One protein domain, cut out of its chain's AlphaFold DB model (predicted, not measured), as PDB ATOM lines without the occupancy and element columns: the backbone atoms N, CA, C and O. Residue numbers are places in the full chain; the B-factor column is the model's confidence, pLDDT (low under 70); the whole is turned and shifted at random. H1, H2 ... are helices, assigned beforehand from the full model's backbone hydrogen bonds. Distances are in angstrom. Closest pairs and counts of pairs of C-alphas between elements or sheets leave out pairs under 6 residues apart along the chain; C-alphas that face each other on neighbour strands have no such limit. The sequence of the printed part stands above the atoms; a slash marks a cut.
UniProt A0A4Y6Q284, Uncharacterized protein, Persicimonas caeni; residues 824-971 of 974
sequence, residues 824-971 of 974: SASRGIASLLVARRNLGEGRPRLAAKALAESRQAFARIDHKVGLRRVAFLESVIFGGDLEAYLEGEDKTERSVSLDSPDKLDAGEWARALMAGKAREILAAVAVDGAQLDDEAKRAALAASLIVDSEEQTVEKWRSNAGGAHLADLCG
ATOM      1  N   SER A 824     -54.670  41.552 -23.105       78.69
ATOM      2  CA  SER A 824     -53.590  42.544 -23.144       78.69
ATOM      3  C   SER A 824     -53.275  43.074 -21.743       78.69
ATOM      4  O   SER A 824     -52.110  43.128 -21.358       78.69
ATOM      5  N   ALA A 825     -54.299  43.368 -20.934       77.56
ATOM      6  CA  ALA A 825     -54.118  43.749 -19.534       77.56
ATOM      7  C   ALA A 825     -53.461  42.621 -18.720       77.56
ATOM      8  O   ALA A 825     -52.452  42.848 -18.054       77.56
ATOM      9  N   SER A 826     -53.971  41.390 -18.829       77.62
ATOM     10  CA  SER A 826     -53.446  40.226 -18.099       77.62
ATOM     11  C   SER A 826     -52.005  39.892 -18.489       77.62
ATOM     12  O   SER A 826     -51.177  39.620 -17.622       77.62
ATOM     13  N   ARG A 827     -51.672  39.973 -19.784       80.94
ATOM     14  CA  ARG A 827     -50.307  39.822 -20.303       80.94
ATOM     15  C   ARG A 827     -49.398  40.930 -19.782       80.94
ATOM     16  O   ARG A 827     -48.307  40.635 -19.311       80.94
ATOM     17  N   GLY A 828     -49.863  42.180 -19.802       82.38
ATOM     18  CA  GLY A 828     -49.139  43.318 -19.241       82.38
ATOM     19  C   GLY A 828     -48.803  43.120 -17.765       82.38
ATOM     20  O   GLY A 828     -47.649  43.302 -17.371       82.38
ATOM     21  N   ILE A 829     -49.779  42.671 -16.968       81.25
ATOM     22  CA  ILE A 829     -49.619  42.360 -15.541       81.25
ATOM     23  C   ILE A 829     -48.651  41.188 -15.342       81.25
ATOM     24  O   ILE A 829     -47.710  41.296 -14.559       81.25
ATOM     25  N   ALA A 830     -48.834  40.080 -16.065       80.44
ATOM     26  CA  ALA A 830     -47.978  38.903 -15.952       80.44
ATOM     27  C   ALA A 830     -46.520  39.222 -16.315       80.44
ATOM     28  O   ALA A 830     -45.612  38.895 -15.550       80.44
ATOM     29  N   SER A 831     -46.285  39.926 -17.424       85.31
ATOM     30  CA  SER A 831     -44.949  40.372 -17.828       85.31
ATOM     31  C   SER A 831     -44.350  41.363 -16.820       85.31
ATOM     32  O   SER A 831     -43.162  41.277 -16.517       85.31
ATOM     33  N   LEU A 832     -45.155  42.234 -16.199       84.50
ATOM     34  CA  LEU A 832     -44.691  43.099 -15.106       84.50
ATOM     35  C   LEU A 832     -44.271  42.286 -13.868       84.50
ATOM     36  O   LEU A 832     -43.246  42.579 -13.258       84.50
ATOM     37  N   LEU A 833     -45.015  41.240 -13.502       83.12
ATOM     38  CA  LEU A 833     -44.654  40.343 -12.397       83.12
ATOM     39  C   LEU A 833     -43.370  39.556 -12.697       83.12
ATOM     40  O   LEU A 833     -42.509  39.422 -11.824       83.12
ATOM     41  N   VAL A 834     -43.201  39.086 -13.936       84.06
ATOM     42  CA  VAL A 834     -41.960  38.444 -14.396       84.06
ATOM     43  C   VAL A 834     -40.790  39.426 -14.332       84.06
ATOM     44  O   VAL A 834     -39.718  39.062 -13.845       84.06
ATOM     45  N   ALA A 835     -40.992  40.677 -14.750       86.38
ATOM     46  CA  ALA A 835     -39.980  41.719 -14.641       86.38
ATOM     47  C   ALA A 835     -39.545  41.948 -13.193       86.38
ATOM     48  O   ALA A 835     -38.353  41.920 -12.900       86.38
ATOM     49  N   ARG A 836     -40.505  42.100 -12.276       86.88
ATOM     50  CA  ARG A 836     -40.240  42.272 -10.841       86.88
ATOM     51  C   ARG A 836     -39.443  41.111 -10.261       86.88
ATOM     52  O   ARG A 836     -38.456  41.339  -9.569       86.88
ATOM     53  N   ARG A 837     -39.841  39.875 -10.575       83.75
ATOM     54  CA  ARG A 837     -39.121  38.676 -10.134       83.75
ATOM     55  C   ARG A 837     -37.676  38.687 -10.627       83.75
ATOM     56  O   ARG A 837     -36.765  38.483  -9.834       83.75
ATOM     57  N   ASN A 838     -37.468  38.963 -11.913       85.38
ATOM     58  CA  ASN A 838     -36.129  39.020 -12.492       85.38
ATOM     59  C   ASN A 838     -35.288  40.156 -11.888       85.38
ATOM     60  O   ASN A 838     -34.110  39.942 -11.625       85.38
ATOM     61  N   LEU A 839     -35.873  41.322 -11.595       85.12
ATOM     62  CA  LEU A 839     -35.183  42.409 -10.885       85.12
ATOM     63  C   LEU A 839     -34.782  41.990  -9.471       85.12
ATOM     64  O   LEU A 839     -33.636  42.186  -9.090       85.12
ATOM     65  N   GLY A 840     -35.681  41.358  -8.713       82.62
ATOM     66  CA  GLY A 840     -35.385  40.865  -7.363       82.62
ATOM     67  C   GLY A 840     -34.319  39.763  -7.324       82.62
ATOM     68  O   GLY A 840     -33.594  39.648  -6.343       82.62
ATOM     69  N   GLU A 841     -34.196  38.978  -8.397       83.75
ATOM     70  CA  GLU A 841     -33.154  37.956  -8.574       83.75
ATOM     71  C   GLU A 841     -31.835  38.522  -9.150       83.75
ATOM     72  O   GLU A 841     -30.897  37.756  -9.376       83.75
ATOM     73  N   GLY A 842     -31.746  39.833  -9.414       83.12
ATOM     74  CA  GLY A 842     -30.558  40.461 -10.005       83.12
ATOM     75  C   GLY A 842     -30.320  40.075 -11.470       83.12
ATOM     76  O   GLY A 842     -29.180  39.931 -11.907       83.12
ATOM     77  N   ARG A 843     -31.396  39.851 -12.236       86.31
ATOM     78  CA  ARG A 843     -31.397  39.461 -13.659       86.31
ATOM     79  C   ARG A 843     -31.960  40.591 -14.535       86.31
ATOM     80  O   ARG A 843     -33.039  40.442 -15.122       86.31
ATOM     81  N   PRO A 844     -31.255  41.726 -14.653       85.50
ATOM     82  CA  PRO A 844     -31.790  42.954 -15.242       85.50
ATOM     83  C   PRO A 844     -32.161  42.812 -16.723       85.50
ATOM     84  O   PRO A 844     -33.135  43.413 -17.160       85.50
ATOM     85  N   ARG A 845     -31.486  41.951 -17.497       84.12
ATOM     86  CA  ARG A 845     -31.812  41.738 -18.919       84.12
ATOM     87  C   ARG A 845     -33.141  41.012 -19.134       84.12
ATOM     88  O   ARG A 845     -33.954  41.421 -19.962       84.12
ATOM     89  N   LEU A 846     -33.386  39.939 -18.378       85.38
ATOM     90  CA  LEU A 846     -34.671  39.231 -18.423       85.38
ATOM     91  C   LEU A 846     -35.800  40.113 -17.883       85.38
ATOM     92  O   LEU A 846     -36.930  40.034 -18.366       85.38
ATOM     93  N   ALA A 847     -35.491  40.980 -16.916       87.31
ATOM     94  CA  ALA A 847     -36.419  41.999 -16.463       87.31
ATOM     95  C   ALA A 847     -36.730  43.038 -17.542       87.31
ATOM     96  O   ALA A 847     -37.900  43.332 -17.756       87.31
ATOM     97  N   ALA A 848     -35.717  43.545 -18.250       87.75
ATOM     98  CA  ALA A 848     -35.892  44.516 -19.321       87.75
ATOM     99  C   ALA A 848     -36.775  43.958 -20.445       87.75
ATOM    100  O   ALA A 848     -37.711  44.625 -20.884       87.75
ATOM    101  N   LYS A 849     -36.558  42.694 -20.841       88.50
ATOM    102  CA  LYS A 849     -37.405  42.007 -21.830       88.50
ATOM    103  C   LYS A 849     -38.861  41.923 -21.366       88.50
ATOM    104  O   LYS A 849     -39.771  42.260 -22.117       88.50
ATOM    105  N   ALA A 850     -39.079  41.526 -20.116       88.38
ATOM    106  CA  ALA A 850     -40.416  41.427 -19.548       88.38
ATOM    107  C   ALA A 850     -41.087  42.809 -19.359       88.38
ATOM    108  O   ALA A 850     -42.292  42.936 -19.563       88.38
ATOM    109  N   LEU A 851     -40.331  43.872 -19.051       89.50
ATOM    110  CA  LEU A 851     -40.851  45.247 -19.022       89.50
ATOM    111  C   LEU A 851     -41.231  45.747 -20.414       89.50
ATOM    112  O   LEU A 851     -42.282  46.364 -20.552       89.50
ATOM    113  N   ALA A 852     -40.436  45.452 -21.446       90.12
ATOM    114  CA  ALA A 852     -40.760  45.811 -22.825       90.12
ATOM    115  C   ALA A 852     -42.039  45.103 -23.306       90.12
ATOM    116  O   ALA A 852     -42.924  45.742 -23.880       90.12
ATOM    117  N   GLU A 853     -42.184  43.811 -22.996       88.69
ATOM    118  CA  GLU A 853     -43.413  43.045 -23.248       88.69
ATOM    119  C   GLU A 853     -44.615  43.629 -22.485       88.69
ATOM    120  O   GLU A 853     -45.698  43.781 -23.052       88.69
ATOM    121  N   SER A 854     -44.422  44.022 -21.221       88.50
ATOM    122  CA  SER A 854     -45.451  44.680 -20.409       88.50
ATOM    123  C   SER A 854     -45.858  46.044 -20.983       88.50
ATOM    124  O   SER A 854     -47.051  46.328 -21.114       88.50
ATOM    125  N   ARG A 855     -44.883  46.861 -21.412       90.56
ATOM    126  CA  ARG A 855     -45.092  48.159 -22.075       90.56
ATOM    127  C   ARG A 855     -45.934  47.993 -23.327       90.56
ATOM    128  O   ARG A 855     -46.914  48.708 -23.500       90.56
ATOM    129  N   GLN A 856     -45.568  47.039 -24.180       87.94
ATOM    130  CA  GLN A 856     -46.282  46.764 -25.422       87.94
ATOM    131  C   GLN A 856     -47.724  46.317 -25.148       87.94
ATOM    132  O   GLN A 856     -48.649  46.797 -25.804       87.94
ATOM    133  N   ALA A 857     -47.925  45.440 -24.164       83.88
ATOM    134  CA  ALA A 857     -49.244  44.941 -23.796       83.88
ATOM    135  C   ALA A 857     -50.149  46.043 -23.212       83.88
ATOM    136  O   ALA A 857     -51.297  46.166 -23.630       83.88
ATOM    137  N   PHE A 858     -49.638  46.902 -22.323       83.25
ATOM    138  CA  PHE A 858     -50.403  48.034 -21.788       83.25
ATOM    139  C   PHE A 858     -50.617  49.164 -22.807       83.25
ATOM    140  O   PHE A 858     -51.670  49.798 -22.789       83.25
ATOM    141  N   ALA A 859     -49.666  49.409 -23.714       82.38
ATOM    142  CA  ALA A 859     -49.787  50.436 -24.754       82.38
ATOM    143  C   ALA A 859     -50.904  50.120 -25.751       82.38
ATOM    144  O   ALA A 859     -51.607  51.024 -26.192       82.38
ATOM    145  N   ARG A 860     -51.109  48.833 -26.063       80.75
ATOM    146  CA  ARG A 860     -52.192  48.371 -26.947       80.75
ATOM    147  C   ARG A 860     -53.587  48.758 -26.464       80.75
ATOM    148  O   ARG A 860     -54.485  48.881 -27.286       80.75
ATOM    149  N   ILE A 861     -53.755  48.947 -25.159       74.88
ATOM    150  CA  ILE A 861     -55.040  49.247 -24.519       74.88
ATOM    151  C   ILE A 861     -55.053  50.613 -23.815       74.88
ATOM    152  O   ILE A 861     -55.906  50.844 -22.964       74.88
ATOM    153  N   ASP A 862     -54.083  51.490 -24.114       73.25
ATOM    154  CA  ASP A 862     -53.865  52.788 -23.441       73.25
ATOM    155  C   ASP A 862     -53.995  52.708 -21.905       73.25
ATOM    156  O   ASP A 862     -54.613  53.539 -21.231       73.25
ATOM    157  N   HIS A 863     -53.442  51.647 -21.314       75.38
ATOM    158  CA  HIS A 863     -53.630  51.375 -19.897       75.38
ATOM    159  C   HIS A 863     -52.712  52.265 -19.049       75.38
ATOM    160  O   HIS A 863     -51.617  51.870 -18.632       75.38
ATOM    161  N   LYS A 864     -53.189  53.485 -18.769       76.12
ATOM    162  CA  LYS A 864     -52.436  54.590 -18.152       76.12
ATOM    163  C   LYS A 864     -51.648  54.202 -16.899       76.12
ATOM    164  O   LYS A 864     -50.481  54.563 -16.789       76.12
ATOM    165  N   VAL A 865     -52.249  53.462 -15.963       74.06
ATOM    166  CA  VAL A 865     -51.591  53.078 -14.693       74.06
ATOM    167  C   VAL A 865     -50.422  52.120 -14.947       74.06
ATOM    168  O   VAL A 865     -49.302  52.364 -14.510       74.06
ATOM    169  N   GLY A 866     -50.676  51.052 -15.703       75.94
ATOM    170  CA  GLY A 866     -49.661  50.091 -16.154       75.94
ATOM    171  C   GLY A 866     -48.516  50.757 -16.925       75.94
ATOM    172  O   GLY A 866     -47.356  50.556 -16.579       75.94
ATOM    173  N   LEU A 867     -48.833  51.631 -17.888       82.88
ATOM    174  CA  LEU A 867     -47.838  52.402 -18.641       82.88
ATOM    175  C   LEU A 867     -46.987  53.303 -17.742       82.88
ATOM    176  O   LEU A 867     -45.765  53.301 -17.873       82.88
ATOM    177  N   ARG A 868     -47.598  54.026 -16.793       81.56
ATOM    178  CA  ARG A 868     -46.866  54.858 -15.822       81.56
ATOM    179  C   ARG A 868     -45.930  54.028 -14.949       81.56
ATOM    180  O   ARG A 868     -44.808  54.453 -14.700       81.56
ATOM    181  N   ARG A 869     -46.358  52.842 -14.504       80.44
ATOM    182  CA  ARG A 869     -45.524  51.943 -13.688       80.44
ATOM    183  C   ARG A 869     -44.343  51.387 -14.470       80.44
ATOM    184  O   ARG A 869     -43.232  51.380 -13.948       80.44
ATOM    185  N   VAL A 870     -44.573  50.955 -15.708       86.12
ATOM    186  CA  VAL A 870     -43.493  50.488 -16.584       86.12
ATOM    187  C   VAL A 870     -42.513  51.625 -16.864       86.12
ATOM    188  O   VAL A 870     -41.323  51.443 -16.641       86.12
ATOM    189  N   ALA A 871     -43.005  52.814 -17.227       85.19
ATOM    190  CA  ALA A 871     -42.172  53.992 -17.469       85.19
ATOM    191  C   ALA A 871     -41.385  54.431 -16.221       85.19
ATOM    192  O   ALA A 871     -40.226  54.823 -16.324       85.19
ATOM    193  N   PHE A 872     -41.983  54.338 -15.028       86.44
ATOM    194  CA  PHE A 872     -41.295  54.636 -13.774       86.44
ATOM    195  C   PHE A 872     -40.135  53.665 -13.531       86.44
ATOM    196  O   PHE A 872     -39.007  54.115 -13.344       86.44
ATOM    197  N   LEU A 873     -40.385  52.351 -13.595       86.19
ATOM    198  CA  LEU A 873     -39.339  51.335 -13.428       86.19
ATOM    199  C   LEU A 873     -38.254  51.456 -14.507       86.19
ATOM    200  O   LEU A 873     -37.072  51.383 -14.189       86.19
ATOM    201  N   GLU A 874     -38.644  51.713 -15.756       87.94
ATOM    202  CA  GLU A 874     -37.738  51.993 -16.874       87.94
ATOM    203  C   GLU A 874     -36.842  53.208 -16.586       87.94
ATOM    204  O   GLU A 874     -35.621  53.131 -16.730       87.94
ATOM    205  N   SER A 875     -37.420  54.308 -16.098       85.75
ATOM    206  CA  SER A 875     -36.675  55.533 -15.795       85.75
ATOM    207  C   SER A 875     -35.712  55.388 -14.614       85.75
ATOM    208  O   SER A 875     -34.597  55.896 -14.681       85.75
ATOM    209  N   VAL A 876     -36.121  54.692 -13.547       85.94
ATOM    210  CA  VAL A 876     -35.340  54.598 -12.302       85.94
ATOM    211  C   VAL A 876     -34.260  53.522 -12.388       85.94
ATOM    212  O   VAL A 876     -33.178  53.701 -11.846       85.94
ATOM    213  N   ILE A 877     -34.536  52.401 -13.060       86.19
ATOM    214  CA  ILE A 877     -33.622  51.249 -13.096       86.19
ATOM    215  C   ILE A 877     -32.719  51.300 -14.329       86.19
ATOM    216  O   ILE A 877     -31.541  50.974 -14.236       86.19
ATOM    217  N   PHE A 878     -33.257  51.725 -15.474       85.69
ATOM    218  CA  PHE A 878     -32.557  51.700 -16.762       85.69
ATOM    219  C   PHE A 878     -32.282  53.105 -17.319       85.69
ATOM    220  O   PHE A 878     -31.907  53.248 -18.478       85.69
ATOM    221  N   GLY A 879     -32.490  54.161 -16.522       78.44
ATOM    222  CA  GLY A 879     -32.213  55.544 -16.928       78.44
ATOM    223  C   GLY A 879     -33.089  56.064 -18.075       78.44
ATOM    224  O   GLY A 879     -32.755  57.080 -18.676       78.44
ATOM    225  N   GLY A 880     -34.194  55.380 -18.391       72.31
ATOM    226  CA  GLY A 880     -35.077  55.733 -19.506       72.31
ATOM    227  C   GLY A 880     -34.638  55.202 -20.874       72.31
ATOM    228  O   GLY A 880     -35.255  55.571 -21.869       72.31
ATOM    229  N   ASP A 881     -33.611  54.348 -20.935       75.00
ATOM    230  CA  ASP A 881     -33.114  53.728 -22.171       75.00
ATOM    231  C   ASP A 881     -33.152  52.192 -22.071       75.00
ATOM    232  O   ASP A 881     -32.134  51.499 -22.014       75.00
ATOM    233  N   LEU A 882     -34.372  51.645 -21.992       82.56
ATOM    234  CA  LEU A 882     -34.602  50.197 -21.919       82.56
ATOM    235  C   LEU A 882     -34.061  49.460 -23.154       82.56
ATOM    236  O   LEU A 882     -33.590  48.330 -23.038       82.56
ATOM    237  N   GLU A 883     -34.124  50.100 -24.323       79.19
ATOM    238  CA  GLU A 883     -33.726  49.516 -25.608       79.19
ATOM    239  C   GLU A 883     -32.211  49.292 -25.678       79.19
ATOM    240  O   GLU A 883     -31.775  48.192 -26.027       79.19
ATOM    241  N   ALA A 884     -31.395  50.256 -25.232       73.06
ATOM    242  CA  ALA A 884     -29.944  50.071 -25.163       73.06
ATOM    243  C   ALA A 884     -29.538  48.885 -24.265       73.06
ATOM    244  O   ALA A 884     -28.523  48.225 -24.511       73.06
ATOM    245  N   TYR A 885     -30.340  48.574 -23.243       73.69
ATOM    246  CA  TYR A 885     -30.105  47.440 -22.348       73.69
ATOM    247  C   TYR A 885     -30.506  46.088 -22.963       73.69
ATOM    248  O   TYR A 885     -29.899  45.057 -22.662       73.69
ATOM    249  N   LEU A 886     -31.507  46.068 -23.850       79.12
ATOM    250  CA  LEU A 886     -31.906  44.865 -24.591       79.12
ATOM    251  C   LEU A 886     -30.842  44.448 -25.621       79.12
ATOM    252  O   LEU A 886     -30.639  43.245 -25.837       79.12
ATOM    253  N   GLU A 887     -30.141  45.427 -26.204       75.88
ATOM    254  CA  GLU A 887     -29.145  45.249 -27.273       75.88
ATOM    255  C   GLU A 887     -27.699  44.994 -26.778       75.88
ATOM    256  O   GLU A 887     -26.886  44.454 -27.528       75.88
ATOM    257  N   GLY A 888     -27.360  45.323 -25.522       66.44
ATOM    258  CA  GLY A 888     -25.999  45.196 -24.961       66.44
ATOM    259  C   GLY A 888     -25.554  43.779 -24.531       66.44
ATOM    260  O   GLY A 888     -26.335  42.829 -24.529       66.44
ATOM    261  N   GLU A 889     -24.280  43.615 -24.138       57.59
ATOM    262  CA  GLU A 889     -23.751  42.409 -23.456       57.59
ATOM    263  C   GLU A 889     -23.958  42.491 -21.928       57.59
ATOM    264  O   GLU A 889     -23.873  43.584 -21.364       57.59
ATOM    265  N   ASP A 890     -24.191  41.350 -21.253       57.19
ATOM    266  CA  ASP A 890     -24.351  41.265 -19.787       57.19
ATOM    267  C   ASP A 890     -23.063  41.721 -19.081       57.19
ATOM    268  O   ASP A 890     -22.142  40.942 -18.822       57.19
ATOM    269  N   LYS A 891     -22.977  43.008 -18.750       56.25
ATOM    270  CA  LYS A 891     -21.931  43.510 -17.865       56.25
ATOM    271  C   LYS A 891     -22.352  43.181 -16.439       56.25
ATOM    272  O   LYS A 891     -23.280  43.785 -15.919       56.25
ATOM    273  N   THR A 892     -21.661  42.244 -15.793       51.59
ATOM    274  CA  THR A 892     -21.728  42.086 -14.333       51.59
ATOM    275  C   THR A 892     -21.322  43.409 -13.691       51.59
ATOM    276  O   THR A 892     -20.139  43.762 -13.674       51.59
ATOM    277  N   GLU A 893     -22.305  44.176 -13.234       58.34
ATOM    278  CA  GLU A 893     -22.069  45.470 -12.613       58.34
ATOM    279  C   GLU A 893     -21.353  45.286 -11.271       58.34
ATOM    280  O   GLU A 893     -21.621  44.354 -10.510       58.34
ATOM    281  N   ARG A 894     -20.383  46.166 -10.991       57.47
ATOM    282  CA  ARG A 894     -19.657  46.179  -9.714       57.47
ATOM    283  C   ARG A 894     -20.661  46.333  -8.570       57.47
ATOM    284  O   ARG A 894     -21.504  47.223  -8.619       57.47
ATOM    285  N   SER A 895     -20.536  45.500  -7.538       61.16
ATOM    286  CA  SER A 895     -21.392  45.558  -6.351       61.16
ATOM    287  C   SER A 895     -21.339  46.946  -5.705       61.16
ATOM    288  O   SER A 895     -20.269  47.382  -5.277       61.16
ATOM    289  N   VAL A 896     -22.486  47.610  -5.603       78.38
ATOM    290  CA  VAL A 896     -22.647  48.881  -4.882       78.38
ATOM    291  C   VAL A 896     -22.803  48.587  -3.380       78.38
ATOM    292  O   VAL A 896     -23.571  47.691  -2.998       78.38
ATOM    293  N   SER A 897     -22.047  49.290  -2.528       79.38
ATOM    294  CA  SER A 897     -22.249  49.266  -1.067       79.38
ATOM    295  C   SER A 897     -23.392  50.212  -0.697       79.38
ATOM    296  O   SER A 897     -23.489  51.305  -1.246       79.38
ATOM    297  N   LEU A 898     -24.248  49.776   0.229       81.19
ATOM    298  CA  LEU A 898     -25.388  50.538   0.743       81.19
ATOM    299  C   LEU A 898     -25.124  51.087   2.162       81.19
ATOM    300  O   LEU A 898     -26.059  51.508   2.832       81.19
ATOM    301  N   ASP A 899     -23.864  51.087   2.623       79.19
ATOM    302  CA  ASP A 899     -23.473  51.491   3.988       79.19
ATOM    303  C   ASP A 899     -23.513  53.018   4.221       79.19
ATOM    304  O   ASP A 899     -23.338  53.493   5.342       79.19
ATOM    305  N   SER A 900     -23.670  53.817   3.163       79.56
ATOM    306  CA  SER A 900     -23.789  55.286   3.218       79.56
ATOM    307  C   SER A 900     -24.756  55.763   2.126       79.56
ATOM    308  O   SER A 900     -24.313  56.259   1.086       79.56
ATOM    309  N   PRO A 901     -26.070  55.527   2.300       75.81
ATOM    310  CA  PRO A 901     -27.080  55.784   1.272       75.81
ATOM    311  C   PRO A 901     -27.203  57.273   0.907       75.81
ATOM    312  O   PRO A 901     -27.590  57.593  -0.211       75.81
ATOM    313  N   ASP A 902     -26.800  58.175   1.805       74.06
ATOM    314  CA  ASP A 902     -26.736  59.632   1.623       74.06
ATOM    315  C   ASP A 902     -25.722  60.099   0.562       74.06
ATOM    316  O   ASP A 902     -25.722  61.266   0.174       74.06
ATOM    317  N   LYS A 903     -24.837  59.205   0.105       80.25
ATOM    318  CA  LYS A 903     -23.788  59.507  -0.883       80.25
ATOM    319  C   LYS A 903     -24.023  58.870  -2.245       80.25
ATOM    320  O   LYS A 903     -23.210  59.099  -3.137       80.25
ATOM    321  N   LEU A 904     -25.076  58.066  -2.386       83.38
ATOM    322  CA  LEU A 904     -25.356  57.336  -3.616       83.38
ATOM    323  C   LEU A 904     -26.043  58.243  -4.633       83.38
ATOM    324  O   LEU A 904     -27.090  58.825  -4.349       83.38
ATOM    325  N   ASP A 905     -25.476  58.331  -5.834       86.19
ATOM    326  CA  ASP A 905     -26.132  59.010  -6.952       86.19
ATOM    327  C   ASP A 905     -27.201  58.123  -7.627       86.19
ATOM    328  O   ASP A 905     -27.324  56.923  -7.363       86.19
ATOM    329  N   ALA A 906     -27.996  58.705  -8.533       82.62
ATOM    330  CA  ALA A 906     -29.048  57.986  -9.259       82.62
ATOM    331  C   ALA A 906     -28.525  56.743 -10.017       82.62
ATOM    332  O   ALA A 906     -29.219  55.729 -10.112       82.62
ATOM    333  N   GLY A 907     -27.289  56.790 -10.526       83.19
ATOM    334  CA  GLY A 907     -26.660  55.668 -11.221       83.19
ATOM    335  C   GLY A 907     -26.210  54.556 -10.270       83.19
ATOM    336  O   GLY A 907     -26.247  53.378 -10.620       83.19
ATOM    337  N   GLU A 908     -25.784  54.885  -9.054       86.50
ATOM    338  CA  GLU A 908     -25.470  53.916  -8.000       86.50
ATOM    339  C   GLU A 908     -26.727  53.236  -7.447       86.50
ATOM    340  O   GLU A 908     -26.726  52.013  -7.273       86.50
ATOM    341  N   TRP A 909     -27.823  53.978  -7.287       87.56
ATOM    342  CA  TRP A 909     -29.125  53.415  -6.930       87.56
ATOM    343  C   TRP A 909     -29.681  52.470  -8.001       87.56
ATOM    344  O   TRP A 909     -30.105  51.356  -7.679       87.56
ATOM    345  N   ALA A 910     -29.629  52.867  -9.275       86.00
ATOM    346  CA  ALA A 910     -30.044  52.032 -10.401       86.00
ATOM    347  C   ALA A 910     -29.250  50.713 -10.458       86.00
ATOM    348  O   ALA A 910     -29.838  49.635 -10.561       86.00
ATOM    349  N   ARG A 911     -27.921  50.776 -10.286       86.00
ATOM    350  CA  ARG A 911     -27.044  49.590 -10.223       86.00
ATOM    351  C   ARG A 911     -27.355  48.683  -9.036       86.00
ATOM    352  O   ARG A 911     -27.352  47.462  -9.175       86.00
ATOM    353  N   ALA A 912     -27.668  49.248  -7.870       85.31
ATOM    354  CA  ALA A 912     -28.097  48.456  -6.719       85.31
ATOM    355  C   ALA A 912     -29.433  47.728  -6.986       85.31
ATOM    356  O   ALA A 912     -29.571  46.551  -6.640       85.31
ATOM    357  N   LEU A 913     -30.393  48.381  -7.654       85.81
ATOM    358  CA  LEU A 913     -31.666  47.773  -8.066       85.81
ATOM    359  C   LEU A 913     -31.465  46.668  -9.112       85.81
ATOM    360  O   LEU A 913     -32.039  45.588  -8.970       85.81
ATOM    361  N   MET A 914     -30.614  46.899 -10.117       86.69
ATOM    362  CA  MET A 914     -30.258  45.899 -11.132       86.69
ATOM    363  C   MET A 914     -29.529  44.687 -10.538       86.69
ATOM    364  O   MET A 914     -29.728  43.567 -11.003       86.69
ATOM    365  N   ALA A 915     -28.749  44.885  -9.470       85.56
ATOM    366  CA  ALA A 915     -28.074  43.820  -8.728       85.56
ATOM    367  C   ALA A 915     -28.998  43.025  -7.777       85.56
ATOM    368  O   ALA A 915     -28.514  42.176  -7.029       85.56
ATOM    369  N   GLY A 916     -30.309  43.294  -7.765       85.19
ATOM    370  CA  GLY A 916     -31.276  42.590  -6.916       85.19
ATOM    371  C   GLY A 916     -31.269  43.016  -5.447       85.19
ATOM    372  O   GLY A 916     -31.889  42.362  -4.609       85.19
ATOM    373  N   LYS A 917     -30.637  44.145  -5.108       88.75
ATOM    374  CA  LYS A 917     -30.519  44.632  -3.722       88.75
ATOM    375  C   LYS A 917     -31.760  45.361  -3.204       88.75
ATOM    376  O   LYS A 917     -31.683  46.085  -2.218       88.75
ATOM    377  N   ALA A 918     -32.924  45.179  -3.821       85.94
ATOM    378  CA  ALA A 918     -34.130  45.939  -3.490       85.94
ATOM    379  C   ALA A 918     -34.532  45.841  -1.997       85.94
ATOM    380  O   ALA A 918     -34.910  46.840  -1.394       85.94
ATOM    381  N   ARG A 919     -34.367  44.677  -1.347       83.94
ATOM    382  CA  ARG A 919     -34.596  44.544   0.109       83.94
ATOM    383  C   ARG A 919     -33.567  45.300   0.950       83.94
ATOM    384  O   ARG A 919     -33.930  45.884   1.967       83.94
ATOM    385  N   GLU A 920     -32.304  45.286   0.532       85.50
ATOM    386  CA  GLU A 920     -31.221  46.004   1.212       85.50
ATOM    387  C   GLU A 920     -31.417  47.521   1.088       85.50
ATOM    388  O   GLU A 920     -31.229  48.232   2.065       85.50
ATOM    389  N   ILE A 921     -31.878  48.006  -0.073       85.00
ATOM    390  CA  ILE A 921     -32.229  49.416  -0.302       85.00
ATOM    391  C   ILE A 921     -33.345  49.850   0.654       85.00
ATOM    392  O   ILE A 921     -33.214  50.866   1.330       85.00
ATOM    393  N   LEU A 922     -34.424  49.064   0.762       82.31
ATOM    394  CA  LEU A 922     -35.521  49.364   1.689       82.31
ATOM    395  C   LEU A 922     -35.059  49.377   3.152       82.31
ATOM    396  O   LEU A 922     -35.506  50.225   3.921       82.31
ATOM    397  N   ALA A 923     -34.166  48.462   3.537       80.44
ATOM    398  CA  ALA A 923     -33.601  48.422   4.882       80.44
ATOM    399  C   ALA A 923     -32.683  49.624   5.163       80.44
ATOM    400  O   ALA A 923     -32.818  50.248   6.211       80.44
ATOM    401  N   ALA A 924     -31.803  49.980   4.222       76.44
ATOM    402  CA  ALA A 924     -30.887  51.116   4.341       76.44
ATOM    403  C   ALA A 924     -31.649  52.444   4.476       76.44
ATOM    404  O   ALA A 924     -31.353  53.254   5.349       76.44
ATOM    405  N   VAL A 925     -32.702  52.625   3.677       76.00
ATOM    406  CA  VAL A 925     -33.527  53.840   3.675       76.00
ATOM    407  C   VAL A 925     -34.428  53.947   4.921       76.00
ATOM    408  O   VAL A 925     -34.742  55.051   5.358       76.00
ATOM    409  N   ALA A 926     -34.832  52.825   5.530       68.31
ATOM    410  CA  ALA A 926     -35.693  52.815   6.719       68.31
ATOM    411  C   ALA A 926     -34.957  53.119   8.039       68.31
ATOM    412  O   ALA A 926     -35.596  53.549   9.001       68.31
ATOM    413  N   VAL A 927     -33.647  52.867   8.110       61.53
ATOM    414  CA  VAL A 927     -32.847  53.005   9.342       61.53
ATOM    415  C   VAL A 927     -32.389  54.449   9.578       61.53
ATOM    416  O   VAL A 927     -32.244  54.845  10.733       61.53
ATOM    417  N   ASP A 928     -32.213  55.251   8.524       56.28
ATOM    418  CA  ASP A 928     -31.446  56.498   8.638       56.28
ATOM    419  C   ASP A 928     -32.225  57.743   9.092       56.28
ATOM    420  O   ASP A 928     -31.595  58.728   9.462       56.28
ATOM    421  N   GLY A 929     -33.567  57.752   9.116       53.50
ATOM    422  CA  GLY A 929     -34.389  58.845   9.689       53.50
ATOM    423  C   GLY A 929     -34.134  60.280   9.167       53.50
ATOM    424  O   GLY A 929     -34.795  61.220   9.611       53.50
ATOM    425  N   ALA A 930     -33.189  60.465   8.248       52.97
ATOM    426  CA  ALA A 930     -32.751  61.728   7.687       52.97
ATOM    427  C   ALA A 930     -33.641  62.126   6.505       52.97
ATOM    428  O   ALA A 930     -34.322  61.292   5.906       52.97
ATOM    429  N   GLN A 931     -33.638  63.417   6.157       60.88
ATOM    430  CA  GLN A 931     -34.238  63.899   4.914       60.88
ATOM    431  C   GLN A 931     -33.588  63.172   3.733       60.88
ATOM    432  O   GLN A 931     -32.510  63.551   3.289       60.88
ATOM    433  N   LEU A 932     -34.255  62.129   3.239       66.25
ATOM    434  CA  LEU A 932     -33.886  61.478   1.992       66.25
ATOM    435  C   LEU A 932     -33.915  62.530   0.885       66.25
ATOM    436  O   LEU A 932     -34.882  63.303   0.779       66.25
ATOM    437  N   ASP A 933     -32.873  62.554   0.066       78.00
ATOM    438  CA  ASP A 933     -32.938  63.268  -1.198       78.00
ATOM    439  C   ASP A 933     -33.940  62.581  -2.141       78.00
ATOM    440  O   ASP A 933     -34.507  61.517  -1.854       78.00
ATOM    441  N   ASP A 934     -34.250  63.239  -3.250       78.00
ATOM    442  CA  ASP A 934     -35.306  62.761  -4.136       78.00
ATOM    443  C   ASP A 934     -34.905  61.485  -4.893       78.00
ATOM    444  O   ASP A 934     -35.777  60.681  -5.225       78.00
ATOM    445  N   GLU A 935     -33.610  61.227  -5.081       81.25
ATOM    446  CA  GLU A 935     -33.131  60.012  -5.746       81.25
ATOM    447  C   GLU A 935     -33.200  58.787  -4.829       81.25
ATOM    448  O   GLU A 935     -33.710  57.744  -5.244       81.25
ATOM    449  N   ALA A 936     -32.835  58.919  -3.550       79.69
ATOM    450  CA  ALA A 936     -33.024  57.861  -2.560       79.69
ATOM    451  C   ALA A 936     -34.514  57.510  -2.379       79.69
ATOM    452  O   ALA A 936     -34.869  56.333  -2.265       79.69
ATOM    453  N   LYS A 937     -35.419  58.503  -2.434       80.00
ATOM    454  CA  LYS A 937     -36.878  58.262  -2.423       80.00
ATOM    455  C   LYS A 937     -37.347  57.503  -3.663       80.00
ATOM    456  O   LYS A 937     -38.135  56.565  -3.535       80.00
ATOM    457  N   ARG A 938     -36.884  57.883  -4.860       81.19
ATOM    458  CA  ARG A 938     -37.245  57.205  -6.120       81.19
ATOM    459  C   ARG A 938     -36.712  55.775  -6.165       81.19
ATOM    460  O   ARG A 938     -37.454  54.870  -6.547       81.19
ATOM    461  N   ALA A 939     -35.484  55.554  -5.704       82.44
ATOM    462  CA  ALA A 939     -34.875  54.233  -5.594       82.44
ATOM    463  C   ALA A 939     -35.607  53.335  -4.587       82.44
ATOM    464  O   ALA A 939     -35.910  52.184  -4.900       82.44
ATOM    465  N   ALA A 940     -35.970  53.862  -3.413       80.25
ATOM    466  CA  ALA A 940     -36.779  53.149  -2.424       80.25
ATOM    467  C   ALA A 940     -38.183  52.806  -2.954       80.25
ATOM    468  O   ALA A 940     -38.712  51.721  -2.697       80.25
ATOM    469  N   LEU A 941     -38.780  53.694  -3.752       78.75
ATOM    470  CA  LEU A 941     -40.069  53.457  -4.397       78.75
ATOM    471  C   LEU A 941     -39.975  52.371  -5.481       78.75
ATOM    472  O   LEU A 941     -40.807  51.469  -5.509       78.75
ATOM    473  N   ALA A 942     -38.933  52.372  -6.315       82.31
ATOM    474  CA  ALA A 942     -38.682  51.276  -7.253       82.31
ATOM    475  C   ALA A 942     -38.383  49.952  -6.524       82.31
ATOM    476  O   ALA A 942     -38.919  48.910  -6.897       82.31
ATOM    477  N   ALA A 943     -37.601  49.995  -5.442       82.38
ATOM    478  CA  ALA A 943     -37.302  48.836  -4.607       82.38
ATOM    479  C   ALA A 943     -38.566  48.231  -3.976       82.38
ATOM    480  O   ALA A 943     -38.726  47.012  -3.986       82.38
ATOM    481  N   SER A 944     -39.494  49.057  -3.484       77.31
ATOM    482  CA  SER A 944     -40.769  48.569  -2.935       77.31
ATOM    483  C   SER A 944     -41.650  47.923  -4.005       77.31
ATOM    484  O   SER A 944     -42.178  46.833  -3.782       77.31
ATOM    485  N   LEU A 945     -41.716  48.515  -5.204       76.62
ATOM    486  CA  LEU A 945     -42.393  47.916  -6.357       76.62
ATOM    487  C   LEU A 945     -41.753  46.590  -6.796       76.62
ATOM    488  O   LEU A 945     -42.448  45.746  -7.351       76.62
ATOM    489  N   ILE A 946     -40.459  46.366  -6.547       80.94
ATOM    490  CA  ILE A 946     -39.785  45.088  -6.823       80.94
ATOM    491  C   ILE A 946     -40.082  44.050  -5.727       80.94
ATOM    492  O   ILE A 946     -40.437  42.920  -6.063       80.94
ATOM    493  N   VAL A 947     -39.978  44.420  -4.444       73.62
ATOM    494  CA  VAL A 947     -39.941  43.485  -3.298       73.62
ATOM    495  C   VAL A 947     -41.300  42.913  -2.879       73.62
ATOM    496  O   VAL A 947     -41.340  41.717  -2.605       73.62
ATOM    497  N   ASP A 948     -42.387  43.698  -2.839       63.34
ATOM    498  CA  ASP A 948     -43.643  43.265  -2.185       63.34
ATOM    499  C   ASP A 948     -44.888  43.273  -3.088       63.34
ATOM    500  O   ASP A 948     -45.178  44.233  -3.808       63.34
ATOM    501  N   SER A 949     -45.660  42.182  -3.039       50.28
ATOM    502  CA  SER A 949     -46.992  42.035  -3.638       50.28
ATOM    503  C   SER A 949     -48.038  42.787  -2.810       50.28
ATOM    504  O   SER A 949     -48.535  42.234  -1.844       50.28
ATOM    505  N   GLU A 950     -48.336  44.035  -3.172       46.72
ATOM    506  CA  GLU A 950     -49.548  44.831  -2.863       46.72
ATOM    507  C   GLU A 950     -50.100  44.933  -1.414       46.72
ATOM    508  O   GLU A 950     -50.917  45.812  -1.187       46.72
ATOM    509  N   GLU A 951     -49.655  44.175  -0.406       38.69
ATOM    510  CA  GLU A 951     -50.429  43.990   0.838       38.69
ATOM    511  C   GLU A 951     -49.900  44.700   2.102       38.69
ATOM    512  O   GLU A 951     -50.580  44.641   3.124       38.69
ATOM    513  N   GLN A 952     -48.720  45.351   2.112       39.97
ATOM    514  CA  GLN A 952     -48.160  45.882   3.384       39.97
ATOM    515  C   GLN A 952     -47.421  47.241   3.363       39.97
ATOM    516  O   GLN A 952     -47.025  47.723   4.426       39.97
ATOM    517  N   THR A 953     -47.213  47.916   2.224       45.28
ATOM    518  CA  THR A 953     -46.279  49.072   2.183       45.28
ATOM    519  C   THR A 953     -46.928  50.453   2.370       45.28
ATOM    520  O   THR A 953     -46.251  51.388   2.802       45.28
ATOM    521  N   VAL A 954     -48.229  50.619   2.100       42.19
ATOM    522  CA  VAL A 954     -48.873  51.952   2.088       42.19
ATOM    523  C   VAL A 954     -49.037  52.539   3.498       42.19
ATOM    524  O   VAL A 954     -48.855  53.744   3.691       42.19
ATOM    525  N   GLU A 955     -49.297  51.700   4.503       38.69
ATOM    526  CA  GLU A 955     -49.570  52.140   5.878       38.69
ATOM    527  C   GLU A 955     -48.308  52.660   6.599       38.69
ATOM    528  O   GLU A 955     -48.362  53.672   7.296       38.69
ATOM    529  N   LYS A 956     -47.135  52.057   6.341       43.84
ATOM    530  CA  LYS A 956     -45.840  52.524   6.884       43.84
ATOM    531  C   LYS A 956     -45.296  53.784   6.206       43.84
ATOM    532  O   LYS A 956     -44.474  54.480   6.797       43.84
ATOM    533  N   TRP A 957     -45.717  54.074   4.974       43.28
ATOM    534  CA  TRP A 957     -45.200  55.213   4.205       43.28
ATOM    535  C   TRP A 957     -46.067  56.468   4.316       43.28
ATOM    536  O   TRP A 957     -45.511  57.564   4.371       43.28
ATOM    537  N   ARG A 958     -47.396  56.336   4.464       41.28
ATOM    538  CA  ARG A 958     -48.278  57.483   4.767       41.28
ATOM    539  C   ARG A 958     -47.892  58.210   6.057       41.28
ATOM    540  O   ARG A 958     -48.140  59.408   6.155       41.28
ATOM    541  N   SER A 959     -47.281  57.519   7.022       43.97
ATOM    542  CA  SER A 959     -46.841  58.142   8.273       43.97
ATOM    543  C   SER A 959     -45.504  58.889   8.161       43.97
ATOM    544  O   SER A 959     -45.262  59.764   8.986       43.97
ATOM    545  N   ASN A 960     -44.649  58.577   7.170       41.59
ATOM    546  CA  ASN A 960     -43.237  58.996   7.180       41.59
ATOM    547  C   ASN A 960     -42.743  59.753   5.927       41.59
ATOM    548  O   ASN A 960     -41.702  60.401   6.009       41.59
ATOM    549  N   ALA A 961     -43.446  59.739   4.788       42.59
ATOM    550  CA  ALA A 961     -43.035  60.489   3.593       42.59
ATOM    551  C   ALA A 961     -44.246  61.130   2.895       42.59
ATOM    552  O   ALA A 961     -45.219  60.454   2.574       42.59
ATOM    553  N   GLY A 962     -44.196  62.450   2.675       43.00
ATOM    554  CA  GLY A 962     -45.294  63.248   2.113       43.00
ATOM    555  C   GLY A 962     -45.937  62.619   0.867       43.00
ATOM    556  O   GLY A 962     -45.261  62.325  -0.115       43.00
ATOM    557  N   GLY A 963     -47.258  62.426   0.916       43.53
ATOM    558  CA  GLY A 963     -48.053  61.575   0.018       43.53
ATOM    559  C   GLY A 963     -48.186  61.979  -1.460       43.53
ATOM    560  O   GLY A 963     -49.050  61.428  -2.136       43.53
ATOM    561  N   ALA A 964     -47.363  62.887  -1.988       46.59
ATOM    562  CA  ALA A 964     -47.490  63.385  -3.363       46.59
ATOM    563  C   ALA A 964     -47.105  62.343  -4.440       46.59
ATOM    564  O   ALA A 964     -47.776  62.240  -5.460       46.59
ATOM    565  N   HIS A 965     -46.088  61.503  -4.209       46.31
ATOM    566  CA  HIS A 965     -45.580  60.576  -5.240       46.31
ATOM    567  C   HIS A 965     -46.379  59.268  -5.406       46.31
ATOM    568  O   HIS A 965     -46.287  58.612  -6.442       46.31
ATOM    569  N   LEU A 966     -47.182  58.884  -4.408       45.56
ATOM    570  CA  LEU A 966     -48.039  57.690  -4.466       45.56
ATOM    571  C   LEU A 966     -49.345  57.947  -5.242       45.56
ATOM    572  O   LEU A 966     -49.848  57.036  -5.902       45.56
ATOM    573  N   ALA A 967     -49.861  59.182  -5.212       48.22
ATOM    574  CA  ALA A 967     -51.050  59.588  -5.967       48.22
ATOM    575  C   ALA A 967     -50.814  59.519  -7.491       48.22
ATOM    576  O   ALA A 967     -51.639  58.962  -8.222       48.22
ATOM    577  N   ASP A 968     -49.632  59.952  -7.947       47.66
ATOM    578  CA  ASP A 968     -49.235  59.944  -9.364       47.66
ATOM    579  C   ASP A 968     -49.148  58.531  -9.977       47.66
ATOM    580  O   ASP A 968     -49.524  58.322 -11.140       47.66
ATOM    581  N   LEU A 969     -48.687  57.541  -9.197       45.75
ATOM    582  CA  LEU A 969     -48.483  56.151  -9.640       45.75
ATOM    583  C   LEU A 969     -49.753  55.293  -9.645       45.75
ATOM    584  O   LEU A 969     -49.792  54.276 -10.344       45.75
ATOM    585  N   CYS A 970     -50.778  55.669  -8.877       46.38
ATOM    586  CA  CYS A 970     -52.056  54.950  -8.835       46.38
ATOM    587  C   CYS A 970     -53.210  55.722  -9.487       46.38
ATOM    588  O   CYS A 970     -54.339  55.240  -9.481       46.38
ATOM    589  N   GLY A 971     -52.912  56.860 -10.129       40.88
ATOM    590  CA  GLY A 971     -53.849  57.573 -10.997       40.88
ATOM    591  C   GLY A 971     -55.051  58.163 -10.264       40.88
ATOM    592  O   GLY A 971     -56.126  58.234 -10.854       40.88
TER     593      GLY A 971
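AT A GLANCE: This is residues 824 to 971 of the 974 residues of an uncharacterized protein of Persicimonas caeni (UniProt A0A4Y6Q284). Three helices, H1, H2 and H3, make an up-and-down bundle, and a second group, H5 and H7 side by side with H6 slanting over H7, packs crosswise on the end of the bundle where H1 and H3 finish. Short H4 packs on H2, residues 888 to 905 loop round the outside from H4 to H5, and a tail with H8 and H9 comes back to the beginning of H3. The printed part has 148 residues with nine named helices, H1 to H9 in order, and no named strand; the class is all helix. The whole is compact, with a radius of gyration of the C-alphas of 14.8 A and spans of 42 by 35 by 21 A.

IN THESE COORDINATES: H1, residues 824 to 840, begins at C-alpha 824 (-53.590, 42.544, -23.144) and measures 24.2 A. H2, residues 844 to 859, measures 21.7 A, and H3, residues 864 to 877, 19.8 A. H4 is residues 882 to 887, H5 residues 906 to 914 and H6 residues 918 to 927. H7, residues 934 to 947, begins at C-alpha 934 (-35.306, 62.761, -4.136) and measures 19.8 A. H8 is residues 954 to 958; H9, residues 964 to 970, ends at C-alpha 970 (-52.056, 54.950, -8.835).

HOW THE PARTS SIT: H1 and H2 form a helical hairpin at a shallow tilt of 19 degrees; their closest C-alphas, Ala 835 and Ala 847, are 4.0 A apart. H2 and H3 form another, at 24 degrees, with Phe 858 and Leu 867 closest at 6.0 A. H1 and H3 only just touch, with 3 pairs of C-alphas within 8 A, the closest Gly 828 and Gly 866 at 7.5 A. H4 touches H2 at Leu 882 and Ala 848, 6.4 A. H3 is the hub, touching five helices. Its residues 876 to 877 touch H5, about perpendicular at 75 degrees, with Ile 877 and Ala 910 closest at 4.5 A. H5 and H7 touch at a shallow tilt of 9 degrees, the same way, closest at Ala 906 and Glu 935, 5.8 A. H6 touches H7 at a steep tilt of 51 degrees, closest at Ala 918 and Ala 943, 4.4 A. H1 touches H7 with residues 836 to 840 alone, closest at Arg 836 and Ile 946, 4.9 A. H9 touches H3 at Cys 970 and Val 865, 6.2 A; H8 touches no helix. Every O i to N i+4 pair is within hydrogen-bond range in H1 to H8; H9 has 1 of 3, and 1 of 4 O i to N i+3 pairs.

THE WHOLE: The two C-alphas farthest apart, Ile 861 and Asp 899, are 42.6 A apart. The printed part has no cut. The link from H4 to H5, 18 residues, is long. The mean pLDDT of the printed part is 73.8; residues 888 to 895, 926 to 932 and 948 to 971 are under 70.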